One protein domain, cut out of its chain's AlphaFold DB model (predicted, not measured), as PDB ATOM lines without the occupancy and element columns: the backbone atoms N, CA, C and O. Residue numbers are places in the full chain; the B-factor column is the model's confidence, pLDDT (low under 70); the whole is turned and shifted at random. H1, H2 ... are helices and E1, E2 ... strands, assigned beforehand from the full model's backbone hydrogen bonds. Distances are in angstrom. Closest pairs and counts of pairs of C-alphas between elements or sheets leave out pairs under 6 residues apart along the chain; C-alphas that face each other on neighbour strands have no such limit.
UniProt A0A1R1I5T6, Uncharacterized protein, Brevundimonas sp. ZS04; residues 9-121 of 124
ATOM      1  N   ARG A   9     -31.293  19.191   8.490       95.06
ATOM      2  CA  ARG A   9     -31.738  19.320   9.873       95.06
ATOM      3  C   ARG A   9     -31.798  17.938  10.500       95.06
ATOM      4  O   ARG A   9     -32.207  16.974   9.852       95.06
ATOM      5  N   CYS A  10     -31.362  17.856  11.748       94.88
ATOM      6  CA  CYS A  10     -31.507  16.671  12.574       94.88
ATOM      7  C   CYS A  10     -32.648  16.894  13.558       94.88
ATOM      8  O   CYS A  10     -32.624  17.847  14.334       94.88
ATOM      9  N   LEU A  11     -33.625  16.003  13.529       94.50
ATOM     10  CA  LEU A  11     -34.760  15.969  14.435       94.50
ATOM     11  C   LEU A  11     -34.447  15.047  15.617       94.50
ATOM     12  O   LEU A  11     -33.833  13.996  15.427       94.50
ATOM     13  N   ALA A  12     -34.908  15.418  16.808       93.25
ATOM     14  CA  ALA A  12     -35.068  14.508  17.935       93.25
ATOM     15  C   ALA A  12     -36.466  13.897  17.873       93.25
ATOM     16  O   ALA A  12     -37.458  14.590  18.112       93.25
ATOM     17  N   VAL A  13     -36.550  12.613  17.535       93.81
ATOM     18  CA  VAL A  13     -37.830  11.909  17.400       93.81
ATOM     19  C   VAL A  13     -38.005  10.964  18.576       93.81
ATOM     20  O   VAL A  13     -37.158  10.100  18.796       93.81
ATOM     21  N   SER A  14     -39.091  11.124  19.331       92.44
ATOM     22  CA  SER A  14     -39.437  10.216  20.420       92.44
ATOM     23  C   SER A  14     -39.815   8.840  19.881       92.44
ATOM     24  O   SER A  14     -40.505   8.709  18.864       92.44
ATOM     25  N   VAL A  15     -39.345   7.798  20.555       91.25
ATOM     26  CA  VAL A  15     -39.535   6.408  20.134       91.25
ATOM     27  C   VAL A  15     -40.393   5.628  21.114       91.25
ATOM     28  O   VAL A  15     -40.409   5.903  22.313       91.25
ATOM     29  N   VAL A  16     -41.098   4.637  20.575       90.88
ATOM     30  CA  VAL A  16     -41.700   3.565  21.361       90.88
ATOM     31  C   VAL A  16     -40.641   2.481  21.543       90.88
ATOM     32  O   VAL A  16     -39.892   2.177  20.611       90.88
ATOM     33  N   LEU A  17     -40.560   1.937  22.755       90.38
ATOM     34  CA  LEU A  17     -39.705   0.796  23.052       90.38
ATOM     35  C   LEU A  17     -40.521  -0.493  22.990       90.38
ATOM     36  O   LEU A  17     -41.686  -0.511  23.396       90.38
ATOM     37  N   ASP A  18     -39.903  -1.556  22.495       90.06
ATOM     38  CA  ASP A  18     -40.476  -2.896  22.488       90.06
ATOM     39  C   ASP A  18     -40.403  -3.564  23.879       90.06
ATOM     40  O   ASP A  18     -39.955  -2.979  24.869       90.06
ATOM     41  N   GLU A  19     -40.852  -4.820  23.975       90.06
ATOM     42  CA  GLU A  19     -40.819  -5.585  25.233       90.06
ATOM     43  C   GLU A  19     -39.392  -5.858  25.751       90.06
ATOM     44  O   GLU A  19     -39.220  -6.150  26.937       90.06
ATOM     45  N   ALA A  20     -38.373  -5.761  24.890       91.38
ATOM     46  CA  ALA A  20     -36.965  -5.888  25.256       91.38
ATOM     47  C   ALA A  20     -36.343  -4.549  25.699       91.38
ATOM     48  O   ALA A  20     -35.212  -4.540  26.186       91.38
ATOM     49  N   GLY A  21     -37.083  -3.440  25.588       86.56
ATOM     50  CA  GLY A  21     -36.590  -2.094  25.871       86.56
ATOM     51  C   GLY A  21     -35.774  -1.491  24.725       86.56
ATOM     52  O   GLY A  21     -35.115  -0.474  24.930       86.56
ATOM     53  N   GLU A  22     -35.815  -2.100  23.540       89.38
ATOM     54  CA  GLU A  22     -35.145  -1.620  22.336       89.38
ATOM     55  C   GLU A  22     -36.089  -0.748  21.507       89.38
ATOM     56  O   GLU A  22     -37.308  -0.799  21.656       89.38
ATOM     57  N   VAL A  23     -35.533   0.075  20.618       90.25
ATOM     58  CA  VAL A  23     -36.343   0.916  19.727       90.25
ATOM     59  C   VAL A  23     -37.187   0.043  18.801       90.25
ATOM     60  O   VAL A  23     -36.639  -0.741  18.023       90.25
ATOM     61  N   ASP A  24     -38.508   0.241  18.808       93.38
ATOM     62  CA  ASP A  24     -39.389  -0.371  17.814       93.38
ATOM     63  C   ASP A  24     -39.148   0.281  16.443       93.38
ATOM     64  O   ASP A  24     -39.687   1.336  16.096       93.38
ATOM     65  N   GLY A  25     -38.281  -0.355  15.654       91.00
ATOM     66  CA  GLY A  25     -37.895   0.132  14.335       91.00
ATOM     67  C   GLY A  25     -39.037   0.127  13.315       91.00
ATOM     68  O   GLY A  25     -39.035   0.968  12.418       91.00
ATOM     69  N   ILE A  26     -40.017  -0.775  13.450       93.38
ATOM     70  CA  ILE A  26     -41.163  -0.858  12.530       93.38
ATOM     71  C   ILE A  26     -42.088   0.331  12.773       93.38
ATOM     72  O   ILE A  26     -42.535   0.983  11.826       93.38
ATOM     73  N   GLU A  27     -42.355   0.620  14.043       94.50
ATOM     74  CA  GLU A  27     -43.168   1.753  14.467       94.50
ATOM     75  C   GLU A  27     -42.513   3.080  14.049       94.50
ATOM     76  O   GLU A  27     -43.154   3.916  13.403       94.50
ATOM     77  N   LEU A  28     -41.207   3.225  14.301       94.75
ATOM     78  CA  LEU A  28     -40.441   4.404  13.901       94.75
ATOM     79  C   LEU A  28     -40.437   4.603  12.378       94.75
ATOM     80  O   LEU A  28     -40.658   5.716  11.896       94.75
ATOM     81  N   GLU A  29     -40.205   3.538  11.605       95.38
ATOM     82  CA  GLU A  29     -40.234   3.595  10.143       95.38
ATOM     83  C   GLU A  29     -41.620   4.010   9.627       95.38
ATOM     84  O   GLU A  29     -41.719   4.853   8.730       95.38
ATOM     85  N   ALA A  30     -42.694   3.442  10.185       95.81
ATOM     86  CA  ALA A  30     -44.060   3.772   9.793       95.81
ATOM     87  C   ALA A  30     -44.368   5.255  10.038       95.81
ATOM     88  O   ALA A  30     -44.884   5.932   9.143       95.81
ATOM     89  N   PHE A  31     -43.986   5.770  11.207       96.44
ATOM     90  CA  PHE A  31     -44.127   7.178  11.553       96.44
ATOM     91  C   PHE A  31     -43.346   8.092  10.603       96.44
ATOM     92  O   PHE A  31     -43.927   8.988   9.989       96.44
ATOM     93  N   LEU A  32     -42.046   7.852  10.414       97.25
ATOM     94  CA  LEU A  32     -41.199   8.704   9.574       97.25
ATOM     95  C   LEU A  32     -41.635   8.683   8.105       97.25
ATOM     96  O   LEU A  32     -41.666   9.721   7.441       97.25
ATOM     97  N   ASN A  33     -42.051   7.520   7.603       96.69
ATOM     98  CA  ASN A  33     -42.616   7.404   6.263       96.69
ATOM     99  C   ASN A  33     -43.944   8.156   6.118       96.69
ATOM    100  O   ASN A  33     -44.233   8.641   5.024       96.69
ATOM    101  N   HIS A  34     -44.736   8.261   7.186       96.00
ATOM    102  CA  HIS A  34     -45.970   9.036   7.193       96.00
ATOM    103  C   HIS A  34     -45.697  10.547   7.172       96.00
ATOM    104  O   HIS A  34     -46.258  11.250   6.331       96.00
ATOM    105  N   VAL A  35     -44.818  11.049   8.049       97.00
ATOM    106  CA  VAL A  35     -44.614  12.501   8.211       97.00
ATOM    107  C   VAL A  35     -43.633  13.106   7.205       97.00
ATOM    108  O   VAL A  35     -43.857  14.222   6.742       97.00
ATOM    109  N   ALA A  36     -42.565  12.394   6.837       96.12
ATOM    110  CA  ALA A  36     -41.515  12.896   5.943       96.12
ATOM    111  C   ALA A  36     -41.570  12.273   4.537       96.12
ATOM    112  O   ALA A  36     -41.098  12.872   3.566       96.12
ATOM    113  N   GLY A  37     -42.166  11.085   4.413       95.31
ATOM    114  CA  GLY A  37     -42.193  10.302   3.181       95.31
ATOM    115  C   GLY A  37     -41.064   9.274   3.093       95.31
ATOM    116  O   GLY A  37     -40.005   9.398   3.713       95.31
ATOM    117  N   ARG A  38     -41.286   8.238   2.277       94.44
ATOM    118  CA  ARG A  38     -40.304   7.166   2.059       94.44
ATOM    119  C   ARG A  38     -39.003   7.708   1.476       94.44
ATOM    120  O   ARG A  38     -39.012   8.526   0.556       94.44
ATOM    121  N   HIS A  39     -37.888   7.207   2.003       93.56
ATOM    122  CA  HIS A  39     -36.531   7.574   1.585       93.56
ATOM    123  C   HIS A  39     -36.193   9.068   1.746       93.56
ATOM    124  O   HIS A  39     -35.245   9.545   1.127       93.56
ATOM    125  N   GLN A  40     -36.953   9.821   2.549       95.62
ATOM    126  CA  GLN A  40     -36.702  11.247   2.814       95.62
ATOM    127  C   GLN A  40     -36.008  11.498   4.157       95.62
ATOM    128  O   GLN A  40     -35.882  12.642   4.576       95.62
ATOM    129  N   TRP A  41     -35.561  10.444   4.831       96.00
ATOM    130  CA  TRP A  41     -34.982  10.510   6.165       96.00
ATOM    131  C   TRP A  41     -33.910   9.430   6.336       96.00
ATOM    132  O   TRP A  41     -33.895   8.434   5.610       96.00
ATOM    133  N   LEU A  42     -33.004   9.647   7.286       95.44
ATOM    134  CA  LEU A  42     -32.002   8.690   7.747       95.44
ATOM    135  C   LEU A  42     -31.893   8.810   9.269       95.44
ATOM    136  O   LEU A  42     -31.845   9.921   9.785       95.44
ATOM    137  N   SER A  43     -31.828   7.694   9.987       94.62
ATOM    138  CA  SER A  43     -31.670   7.682  11.443       94.62
ATOM    139  C   SER A  43     -30.451   6.869  11.876       94.62
ATOM    140  O   SER A  43     -29.887   6.092  11.104       94.62
ATOM    141  N   THR A  44     -30.026   7.080  13.117       91.81
ATOM    142  CA  THR A  44     -29.082   6.215  13.837       91.81
ATOM    143  C   THR A  44     -29.418   6.247  15.328       91.81
ATOM    144  O   THR A  44     -30.208   7.080  15.762       91.81
ATOM    145  N   SER A  45     -28.850   5.340  16.118       86.06
ATOM    146  CA  SER A  45     -28.986   5.336  17.580       86.06
ATOM    147  C   SER A  45     -28.067   6.354  18.267       86.06
ATOM    148  O   SER A  45     -28.269   6.672  19.434       86.06
ATOM    149  N   GLU A  46     -27.050   6.867  17.567       86.75
ATOM    150  CA  GLU A  46     -26.033   7.753  18.140       86.75
ATOM    151  C   GLU A  46     -26.212   9.214  17.713       86.75
ATOM    152  O   GLU A  46     -26.339   9.533  16.529       86.75
ATOM    153  N   TRP A  47     -26.131  10.140  18.669       88.62
ATOM    154  CA  TRP A  47     -26.116  11.570  18.375       88.62
ATOM    155  C   TRP A  47     -24.783  11.988  17.754       88.62
ATOM    156  O   TRP A  47     -23.750  12.044  18.415       88.62
ATOM    157  N   LEU A  48     -24.807  12.344  16.468       86.75
ATOM    158  CA  LEU A  48     -23.603  12.704  15.710       86.75
ATOM    159  C   LEU A  48     -23.162  14.169  15.884       86.75
ATOM    160  O   LEU A  48     -22.358  14.666  15.092       86.75
ATOM    161  N   PHE A  49     -23.640  14.861  16.914       82.69
ATOM    162  CA  PHE A  49     -23.311  16.261  17.185       82.69
ATOM    163  C   PHE A  49     -21.979  16.405  17.923       82.69
ATOM    164  O   PHE A  49     -21.466  15.447  18.503       82.69
ATOM    165  N   VAL A  50     -21.354  17.583  17.837       74.38
ATOM    166  CA  VAL A  50     -20.176  17.896  18.675       74.38
ATOM    167  C   VAL A  50     -20.590  18.003  20.141       74.38
ATOM    168  O   VAL A  50     -19.931  17.437  21.010       74.38
ATOM    169  N   GLU A  51     -21.715  18.670  20.384       72.94
ATOM    170  CA  GLU A  51     -22.407  18.697  21.666       72.94
ATOM    171  C   GLU A  51     -23.791  18.081  21.438       72.94
ATOM    172  O   GLU A  51     -24.617  18.696  20.756       72.94
ATOM    173  N   PRO A  52     -24.040  16.843  21.904       66.81
ATOM    174  CA  PRO A  52     -25.354  16.243  21.760       66.81
ATOM    175  C   PRO A  52     -26.373  17.095  22.519       66.81
ATOM    176  O   PRO A  52     -26.057  17.613  23.597       66.81
ATOM    177  N   PRO A  53     -27.585  17.263  21.973       67.25
ATOM    178  CA  PRO A  53     -28.628  17.956  22.701       67.25
ATOM    179  C   PRO A  53     -28.878  17.237  24.027       67.25
ATOM    180  O   PRO A  53     -28.853  16.005  24.091       67.25
ATOM    181  N   VAL A  54     -29.100  18.020  25.083       63.72
ATOM    182  CA  VAL A  54     -29.552  17.486  26.371       63.72
ATOM    183  C   VAL A  54     -30.816  16.672  26.101       63.72
ATOM    184  O   VAL A  54     -31.683  17.143  25.361       63.72
ATOM    185  N   GLU A  55     -30.878  15.446  26.635       62.28
ATOM    186  CA  GLU A  55     -32.025  14.548  26.470       62.28
ATOM    187  C   GLU A  55     -33.329  15.330  26.651       62.28
ATOM    188  O   GLU A  55     -33.496  16.056  27.632       62.28
ATOM    189  N   ALA A  56     -34.224  15.218  25.667       61.62
ATOM    190  CA  ALA A  56     -35.557  15.792  25.739       61.62
ATOM    191  C   ALA A  56     -36.224  15.313  27.034       61.62
ATOM    192  O   ALA A  56     -36.437  14.112  27.164       61.62
ATOM    193  N   ASP A  57     -36.518  16.227  27.965       57.47
ATOM    194  CA  ASP A  57     -37.074  15.973  29.307       57.47
ATOM    195  C   ASP A  57     -37.966  14.711  29.379       57.47
ATOM    196  O   ASP A  57     -39.158  14.745  29.079       57.47
ATOM    197  N   GLY A  58     -37.382  13.575  29.785       68.75
ATOM    198  CA  GLY A  58     -38.098  12.314  30.018       68.75
ATOM    199  C   GLY A  58     -38.491  11.485  28.784       68.75
ATOM    200  O   GLY A  58     -39.146  10.457  28.951       68.75
ATOM    201  N   HIS A  59     -38.094  11.873  27.570       77.31
ATOM    202  CA  HIS A  59     -38.348  11.125  26.337       77.31
ATOM    203  C   HIS A  59     -37.104  10.366  25.864       77.31
ATOM    204  O   HIS A  59     -36.033  10.945  25.690       77.31
ATOM    205  N   VAL A  60     -37.266   9.079  25.549       86.62
ATOM    206  CA  VAL A  60     -36.263   8.347  24.762       86.62
ATOM    207  C   VAL A  60     -36.392   8.805  23.313       86.62
ATOM    208  O   VAL A  60     -37.465   8.689  22.717       86.62
ATOM    209  N   THR A  61     -35.317   9.365  22.757       90.25
ATOM    210  CA  THR A  61     -35.310   9.923  21.397       90.25
ATOM    211  C   THR A  61     -34.170   9.377  20.565       90.25
ATOM    212  O   THR A  61     -33.077   9.148  21.087       90.25
ATOM    213  N   VAL A  62     -34.396   9.271  19.259       92.12
ATOM    214  CA  VAL A  62     -33.348   8.986  18.280       92.12
ATOM    215  C   VAL A  62     -33.131  10.179  17.349       92.12
ATOM    216  O   VAL A  62     -34.089  10.889  17.015       92.12
ATOM    217  N   PRO A  63     -31.886  10.413  16.908       94.12
ATOM    218  CA  PRO A  63     -31.593  11.414  15.899       94.12
ATOM    219  C   PRO A  63     -32.028  10.954  14.502       94.12
ATOM    220  O   PRO A  63     -31.686   9.859  14.043       94.12
ATOM    221  N   VAL A  64     -32.737  11.833  13.794       95.69
ATOM    222  CA  VAL A  64     -33.187  11.610  12.413       95.69
ATOM    223  C   VAL A  64     -32.798  12.797  11.541       95.69
ATOM    224  O   VAL A  64     -33.261  13.910  11.767       95.69
ATOM    225  N   VAL A  65     -31.972  12.578  10.520       96.06
ATOM    226  CA  VAL A  65     -31.556  13.613   9.570       96.06
ATOM    227  C   VAL A  65     -32.382  13.574   8.287       96.06
ATOM    228  O   VAL A  65     -32.688  12.509   7.745       96.06
ATOM    229  N   MET A  66     -32.711  14.756   7.776       96.25
ATOM    230  CA  MET A  66     -33.345  14.958   6.474       96.25
ATOM    231  C   MET A  66     -32.958  16.320   5.893       96.25
ATOM    232  O   MET A  66     -32.331  17.137   6.576       96.25
ATOM    233  N   SER A  67     -33.316  16.576   4.632       95.38
ATOM    234  CA  SER A  67     -33.138  17.912   4.065       95.38
ATOM    235  C   SER A  67     -34.040  18.933   4.759       95.38
ATOM    236  O   SER A  67     -35.116  18.594   5.254       95.38
ATOM    237  N   GLU A  68     -33.615  20.195   4.812       94.50
ATOM    238  CA  GLU A  68     -34.332  21.251   5.535       94.50
ATOM    239  C   GLU A  68     -35.805  21.371   5.113       94.50
ATOM    240  O   GLU A  68     -36.688  21.438   5.969       94.50
ATOM    241  N   GLY A  69     -36.094  21.319   3.810       94.12
ATOM    242  CA  GLY A  69     -37.472  21.368   3.317       94.12
ATOM    243  C   GLY A  69     -38.326  20.195   3.812       94.12
ATOM    244  O   GLY A  69     -39.503  20.378   4.129       94.12
ATOM    245  N   ARG A  70     -37.735  19.000   3.930       96.00
ATOM    246  CA  ARG A  70     -38.411  17.809   4.464       96.00
ATOM    247  C   ARG A  70     -38.587  17.864   5.971       96.00
ATOM    248  O   ARG A  70     -39.653  17.489   6.443       96.00
ATOM    249  N   ALA A  71     -37.615  18.404   6.698       96.69
ATOM    250  CA  ALA A  71     -37.720  18.615   8.139       96.69
ATOM    251  C   ALA A  71     -38.902  19.518   8.488       96.69
ATOM    252  O   ALA A  71     -39.724  19.156   9.324       96.69
ATOM    253  N   VAL A  72     -39.044  20.648   7.789       95.56
ATOM    254  CA  VAL A  72     -40.178  21.559   7.999       95.56
ATOM    255  C   VAL A  72     -41.508  20.857   7.714       95.56
ATOM    256  O   VAL A  72     -42.443  20.983   8.501       95.56
ATOM    257  N   GLN A  73     -41.602  20.090   6.624       96.00
ATOM    258  CA  GLN A  73     -42.816  19.325   6.311       96.00
ATOM    259  C   GLN A  73     -43.132  18.273   7.377       96.00
ATOM    260  O   GLN A  73     -44.281  18.172   7.797       96.00
ATOM    261  N   ALA A  74     -42.127  17.525   7.837       97.00
ATOM    262  CA  ALA A  74     -42.291  16.507   8.865       97.00
ATOM    263  C   ALA A  74     -42.792  17.110  10.182       97.00
ATOM    264  O   ALA A  74     -43.745  16.592  10.751       97.00
ATOM    265  N   ILE A  75     -42.214  18.239  10.611       96.25
ATOM    266  CA  ILE A  75     -42.656  18.979  11.802       96.25
ATOM    267  C   ILE A  75     -44.117  19.411  11.648       96.25
ATOM    268  O   ILE A  75     -44.931  19.148  12.525       96.25
ATOM    269  N   LEU A  76     -44.477  20.034  10.521       96.19
ATOM    270  CA  LEU A  76     -45.851  20.489  10.285       96.19
ATOM    271  C   LEU A  76     -46.862  19.336  10.264       96.19
ATOM    272  O   LEU A  76     -47.967  19.493  10.776       96.19
ATOM    273  N   ASN A  77     -46.490  18.191   9.692       96.25
ATOM    274  CA  ASN A  77     -47.334  16.999   9.685       96.25
ATOM    275  C   ASN A  77     -47.468  16.406  11.094       96.25
ATOM    276  O   ASN A  77     -48.568  16.033  11.497       96.25
ATOM    277  N   ASP A  78     -46.385  16.376  11.872       96.25
ATOM    278  CA  ASP A  78     -46.405  15.855  13.239       96.25
ATOM    279  C   ASP A  78     -47.225  16.714  14.205       96.25
ATOM    280  O   ASP A  78     -47.858  16.175  15.104       96.25
ATOM    281  N   LEU A  79     -47.332  18.029  13.971       93.19
ATOM    282  CA  LEU A  79     -48.230  18.898  14.747       93.19
ATOM    283  C   LEU A  79     -49.702  18.456  14.693       93.19
ATOM    284  O   LEU A  79     -50.489  18.874  15.542       93.19
ATOM    285  N   THR A  80     -50.080  17.642  13.703       90.81
ATOM    286  CA  THR A  80     -51.431  17.074  13.577       90.81
ATOM    287  C   THR A  80     -51.592  15.708  14.254       90.81
ATOM    288  O   THR A  80     -52.713  15.205  14.326       90.81
ATOM    289  N   ASN A  81     -50.507  15.126  14.776       88.56
ATOM    290  CA  ASN A  81     -50.511  13.859  15.502       88.56
ATOM    291  C   ASN A  81     -50.738  14.066  17.005       88.56
ATOM    292  O   ASN A  81     -50.271  15.036  17.605       88.56
ATOM    293  N   GLU A  82     -51.391  13.089  17.634       87.75
ATOM    294  CA  GLU A  82     -51.502  12.980  19.088       87.75
ATOM    295  C   GLU A  82     -51.058  11.572  19.536       87.75
ATOM    296  O   GLU A  82     -51.727  10.593  19.193       87.75
ATOM    297  N   PRO A  83     -49.955  11.434  20.302       88.31
ATOM    298  CA  PRO A  83     -49.035  12.493  20.729       88.31
ATOM    299  C   PRO A  83     -48.104  12.964  19.596       88.31
ATOM    300  O   PRO A  83     -47.775  12.197  18.691       88.31
ATOM    301  N   GLN A  84     -47.630  14.208  19.699       92.25
ATOM    302  CA  GLN A  84     -46.509  14.706  18.894       92.25
ATOM    303  C   GLN A  84     -45.226  13.963  19.277       92.25
ATOM    304  O   GLN A  84     -45.021  13.616  20.447       92.25
ATOM    305  N   ARG A  85     -44.359  13.720  18.298       93.19
ATOM    306  CA  ARG A  85     -43.151  12.905  18.478       93.19
ATOM    307  C   ARG A  85     -41.860  13.622  18.141       93.19
ATOM    308  O   ARG A  85     -40.814  13.252  18.669       93.19
ATOM    309  N   ILE A  86     -41.904  14.628  17.280       94.38
ATOM    310  CA  ILE A  86     -40.745  15.462  16.982       94.38
ATOM    311  C   ILE A  86     -40.615  16.481  18.112       94.38
ATOM    312  O   ILE A  86     -41.405  17.415  18.211       94.38
ATOM    313  N   ILE A  87     -39.625  16.288  18.986       91.44
ATOM    314  CA  ILE A  87     -39.486  17.104  20.196       91.44
ATOM    315  C   ILE A  87     -38.790  18.432  19.898       91.44
ATOM    316  O   ILE A  87     -39.206  19.488  20.368       91.44
ATOM    317  N   PHE A  88     -37.713  18.382  19.120       88.81
ATOM    318  CA  PHE A  88     -36.987  19.557  18.656       88.81
ATOM    319  C   PHE A  88     -36.156  19.208  17.425       88.81
ATOM    320  O   PHE A  88     -35.999  18.040  17.056       88.81
ATOM    321  N   ASP A  89     -35.584  20.233  16.807       90.62
ATOM    322  CA  ASP A  89     -34.722  20.088  15.652       90.62
ATOM    323  C   ASP A  89     -33.530  21.046  15.683       90.62
ATOM    324  O   ASP A  89     -33.593  22.154  16.216       90.62
ATOM    325  N   LEU A  90     -32.418  20.602  15.098       89.94
ATOM    326  CA  LEU A  90     -31.163  21.343  15.049       89.94
ATOM    327  C   LEU A  90     -30.609  21.358  13.621       89.94
ATOM    328  O   LEU A  90     -30.617  20.321  12.947       89.94
ATOM    329  N   PRO A  91     -30.090  22.501  13.138       91.31
ATOM    330  CA  PRO A  91     -29.323  22.518  11.901       91.31
ATOM    331  C   PRO A  91     -28.022  21.728  12.085       91.31
ATOM    332  O   PRO A  91     -27.429  21.753  13.164       91.31
ATOM    333  N   THR A  92     -27.545  21.059  11.036       90.25
ATOM    334  CA  THR A  92     -26.234  20.396  11.078       90.25
ATOM    335  C   THR A  92     -25.128  21.327  10.586       90.25
ATOM    336  O   THR A  92     -25.268  22.046   9.594       90.25
ATOM    337  N   THR A  93     -23.975  21.292  11.247       90.38
ATOM    338  CA  THR A  93     -22.734  21.877  10.723       90.38
ATOM    339  C   THR A  93     -22.142  20.992   9.623       90.38
ATOM    340  O   THR A  93     -22.437  19.800   9.536       90.38
ATOM    341  N   SER A  94     -21.219  21.517   8.810       88.12
ATOM    342  CA  SER A  94     -20.547  20.715   7.770       88.12
ATOM    343  C   SER A  94     -19.810  19.486   8.327       88.12
ATOM    344  O   SER A  94     -19.731  18.451   7.664       88.12
ATOM    345  N   ALA A  95     -19.274  19.572   9.551       88.69
ATOM    346  CA  ALA A  95     -18.619  18.444  10.213       88.69
ATOM    347  C   ALA A  95     -19.624  17.338  10.582       88.69
ATOM    348  O   ALA A  95     -19.343  16.157  10.384       88.69
ATOM    349  N   GLU A  96     -20.804  17.716  11.066       91.75
ATOM    350  CA  GLU A  96     -21.885  16.791  11.425       91.75
ATOM    351  C   GLU A  96     -22.535  16.186  10.180       91.75
ATOM    352  O   GLU A  96     -22.719  14.972  10.117       91.75
ATOM    353  N   THR A  97     -22.762  16.987   9.134       90.88
ATOM    354  CA  THR A  97     -23.213  16.505   7.820       90.88
ATOM    355  C   THR A  97     -22.287  15.416   7.279       90.88
ATOM    356  O   THR A  97     -22.751  14.390   6.781       90.88
ATOM    357  N   ARG A  98     -20.966  15.569   7.439       90.06
ATOM    358  CA  ARG A  98     -19.998  14.545   7.023       90.06
ATOM    359  C   ARG A  98     -20.133  13.241   7.815       90.06
ATOM    360  O   ARG A  98     -19.988  12.171   7.222       90.06
ATOM    361  N   LYS A  99     -20.408  13.304   9.121       91.81
ATOM    362  CA  LYS A  99     -20.676  12.106   9.938       91.81
ATOM    363  C   LYS A  99     -21.951  11.405   9.464       91.81
ATOM    364  O   LYS A  99     -21.932  10.199   9.243       91.81
ATOM    365  N   TRP A 100     -23.014  12.160   9.193       92.69
ATOM    366  CA  TRP A 100     -24.255  11.622   8.627       92.69
ATOM    367  C   TRP A 100     -24.057  10.983   7.253       92.69
ATOM    368  O   TRP A 100     -24.600   9.916   6.977       92.69
ATOM    369  N   ARG A 101     -23.220  11.582   6.403       91.44
ATOM    370  CA  ARG A 101     -22.836  11.007   5.108       91.44
ATOM    371  C   ARG A 101     -22.130   9.658   5.265       91.44
ATOM    372  O   ARG A 101     -22.320   8.762   4.445       91.44
ATOM    373  N   TRP A 102     -21.308   9.516   6.305       90.19
ATOM    374  CA  TRP A 102     -20.649   8.254   6.633       90.19
ATOM    375  C   TRP A 102     -21.645   7.203   7.135       90.19
ATOM    376  O   TRP A 102     -21.576   6.065   6.685       90.19
ATOM    377  N   VAL A 103     -22.627   7.580   7.961       91.62
ATOM    378  CA  VAL A 103     -23.730   6.673   8.334       91.62
ATOM    379  C   VAL A 103     -24.508   6.221   7.098       91.62
ATOM    380  O   VAL A 103     -24.708   5.025   6.902       91.62
ATOM    381  N   ALA A 104     -24.853   7.146   6.199       90.31
ATOM    382  CA  ALA A 104     -25.540   6.814   4.952       90.31
ATOM    383  C   ALA A 104     -24.750   5.782   4.120       90.31
ATOM    384  O   ALA A 104     -25.314   4.808   3.616       90.31
ATOM    385  N   PHE A 105     -23.423   5.946   4.043       88.44
ATOM    386  CA  PHE A 105     -22.528   4.983   3.399       88.44
ATOM    387  C   PHE A 105     -22.575   3.593   4.045       88.44
ATOM    388  O   PHE A 105     -22.558   2.601   3.323       88.44
ATOM    389  N   GLN A 106     -22.639   3.505   5.375       86.69
ATOM    390  CA  GLN A 106     -22.740   2.216   6.067       86.69
ATOM    391  C   GLN A 106     -24.071   1.516   5.803       86.69
ATOM    392  O   GLN A 106     -24.100   0.296   5.665       86.69
ATOM    393  N   THR A 107     -25.161   2.282   5.710       81.25
ATOM    394  CA  THR A 107     -26.498   1.724   5.475       81.25
ATOM    395  C   THR A 107     -26.711   1.266   4.033       81.25
ATOM    396  O   THR A 107     -27.348   0.241   3.804       81.25
ATOM    397  N   ALA A 108     -26.181   2.002   3.052       74.75
ATOM    398  CA  ALA A 108     -26.379   1.717   1.633       74.75
ATOM    399  C   ALA A 108     -25.219   2.288   0.793       74.75
ATOM    400  O   ALA A 108     -25.339   3.370   0.206       74.75
ATOM    401  N   PRO A 109     -24.071   1.591   0.715       72.00
ATOM    402  CA  PRO A 109     -22.946   2.059  -0.081       72.00
ATOM    403  C   PRO A 109     -23.309   2.022  -1.569       72.00
ATOM    404  O   PRO A 109     -23.825   1.025  -2.075       72.00
ATOM    405  N   ASN A 110     -23.020   3.100  -2.302       71.00
ATOM    406  CA  ASN A 110     -23.207   3.084  -3.750       71.00
ATOM    407  C   ASN A 110     -22.074   2.310  -4.457       71.00
ATOM    408  O   ASN A 110     -21.008   2.065  -3.889       71.00
ATOM    409  N   SER A 111     -22.273   1.972  -5.734       69.75
ATOM    410  CA  SER A 111     -21.288   1.241  -6.552       69.75
ATOM    411  C   SER A 111     -19.952   1.972  -6.748       69.75
ATOM    412  O   SER A 111     -18.978   1.362  -7.178       69.75
ATOM    413  N   GLN A 112     -19.891   3.268  -6.427       71.94
ATOM    414  CA  GLN A 112     -18.692   4.107  -6.491       71.94
ATOM    415  C   GLN A 112     -18.013   4.276  -5.119       71.94
ATOM    416  O   GLN A 112     -17.048   5.030  -5.007       71.94
ATOM    417  N   GLY A 113     -18.506   3.608  -4.069       68.81
ATOM    418  CA  GLY A 113     -17.959   3.703  -2.716       68.81
ATOM    419  C   GLY A 113     -18.215   5.046  -2.019       68.81
ATOM    420  O   GLY A 113     -17.497   5.394  -1.086       68.81
ATOM    421  N   GLN A 114     -19.203   5.824  -2.467       74.00
ATOM    422  CA  GLN A 114     -19.567   7.113  -1.875       74.00
ATOM    423  C   GLN A 114     -20.859   6.993  -1.057       74.00
ATOM    424  O   GLN A 114     -21.816   6.342  -1.478       74.00
ATOM    425  N   GLY A 115     -20.902   7.665   0.098       78.44
ATOM    426  CA  GLY A 115     -22.128   7.823   0.879       78.44
ATOM    427  C   GLY A 115     -23.082   8.786   0.191       78.44
ATOM    428  O   GLY A 115     -22.723   9.942  -0.038       78.44
ATOM    429  N   ARG A 116     -24.280   8.308  -0.141       86.19
ATOM    430  CA  ARG A 116     -25.398   9.138  -0.596       86.19
ATOM    431  C   ARG A 116     -26.517   9.038   0.417       86.19
ATOM    432  O   ARG A 116     -26.783   7.948   0.916       86.19
ATOM    433  N   PHE A 117     -27.161  10.158   0.705       90.88
ATOM    434  CA  PHE A 117     -28.374  10.126   1.504       90.88
ATOM    435  C   PHE A 117     -29.485   9.387   0.760       90.88
ATOM    436  O   PHE A 117     -29.486   9.375  -0.476       90.88
ATOM    437  N   PRO A 118     -30.463   8.817   1.486       89.81
ATOM    438  CA  PRO A 118     -31.575   8.110   0.868       89.81
ATOM    439  C   PRO A 118     -32.275   8.932  -0.223       89.81
ATOM    440  O   PRO A 118     -32.512   8.410  -1.306       89.81
ATOM    441  N   TRP A 119     -32.503  10.230  -0.020       91.06
ATOM    442  CA  TRP A 119     -33.190  11.094  -0.995       91.06
ATOM    443  C   TRP A 119     -32.346  11.485  -2.222       91.06
ATOM    444  O   TRP A 119     -32.885  12.018  -3.186       91.06
ATOM    445  N   GLU A 120     -31.038  11.219  -2.221       88.44
ATOM    446  CA  GLU A 120     -30.143  11.483  -3.362       88.44
ATOM    447  C   GLU A 120     -30.053  10.296  -4.335       88.44
ATOM    448  O   GLU A 120     -29.372  10.358  -5.368       88.44
ATOM    449  N   VAL A 121     -30.690   9.179  -3.985       83.88
ATOM    450  CA  VAL A 121     -30.769   7.976  -4.811       83.88
ATOM    451  C   VAL A 121     -32.067   8.017  -5.613       83.88
ATOM    452  O   VAL A 121     -33.118   8.392  -5.102       83.88
TER     453      VAL A 121
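What this domain is: This is residues 9 to 121 of the 124 residues of an uncharacterized protein of Brevundimonas sp. ZS04 (UniProt A0A1R1I5T6). What shape do these atoms make? A small, strongly twisted sheet of three strands is covered on one face by H2; H1 packs on H2 about perpendicular to it, and H3 grazes the sheet toward one end of the longest axis. What is it built of? The printed part has 113 residues with three named helices and three named strands, E1 H1 E2 H2 E3 H3 along the chain; the class is mixed, with under half of the residues in named elements. The antiparallel sheet runs E2, E1, E3, and the whole is compact, with a radius of gyration of the C-alphas of 13.8 A and spans of 42 by 31 by 28 A.

How they stand to each other: How do the strands pair? Inner strand E1, residues 9 to 14, is antiparallel to E2, residues 61 to 67, with N 11 and O 64 2.8 A apart, and to E3, residues 86 to 91, with N 10 and O 90 2.8 A apart, both within hydrogen-bond range. Residues 42 to 43 pair antiparallel with residues 64 to 65 of E2. What is on the sheet? H2, residues 68 to 78, makes two layers with it, a helix on one face, at a height over the sheet of 8.9 A, over E1 and E3 and only just not over E2, on which 2 of its C-alphas fall; it runs along the strands, at 10 degrees to E1 on the local plane. The closest C-alphas of H2 and E3 are those of Ile 75 and Ile 86, 6.5 A apart. E2, H2 and E3 form a split strand-helix-strand unit, its strands running the same way with E1 between them, and its crossover is right-handed. Where are the other helices? H1, residues 25 to 35, touches H2 about perpendicular, at 79 degrees, the closest C-alphas being those of Val 35 and Ala 74, 4.7 A apart. H1 only grazes the sheet with residues 28 to 32, as H3, residues 94 to 107, does with residues 96 to 100; H3 is apart from H1 and H2. In H1, H2 and H3 every O i to N i+4 pair is within hydrogen-bond range.

Where its parts are: Where are the anchors? E1 begins at C-alpha 9 (-31.738, 19.320, 9.873), and H3 ends at C-alpha 107 (-26.498, 1.724, 5.475). Which elements are longest? H3 measures 20.0 A and E2 19.2 A from first to last C-alpha.

The domain as a whole: How far does it reach? The two C-alphas farthest apart, those of Glu 82 and Gln 112, are 42.5 A apart. Is it unbroken and sure? The printed part has no cut, and the link H1 to E2 is long, 25 residues. The model's pLDDT is under 70 at residues 52 to 58, 111 and 113.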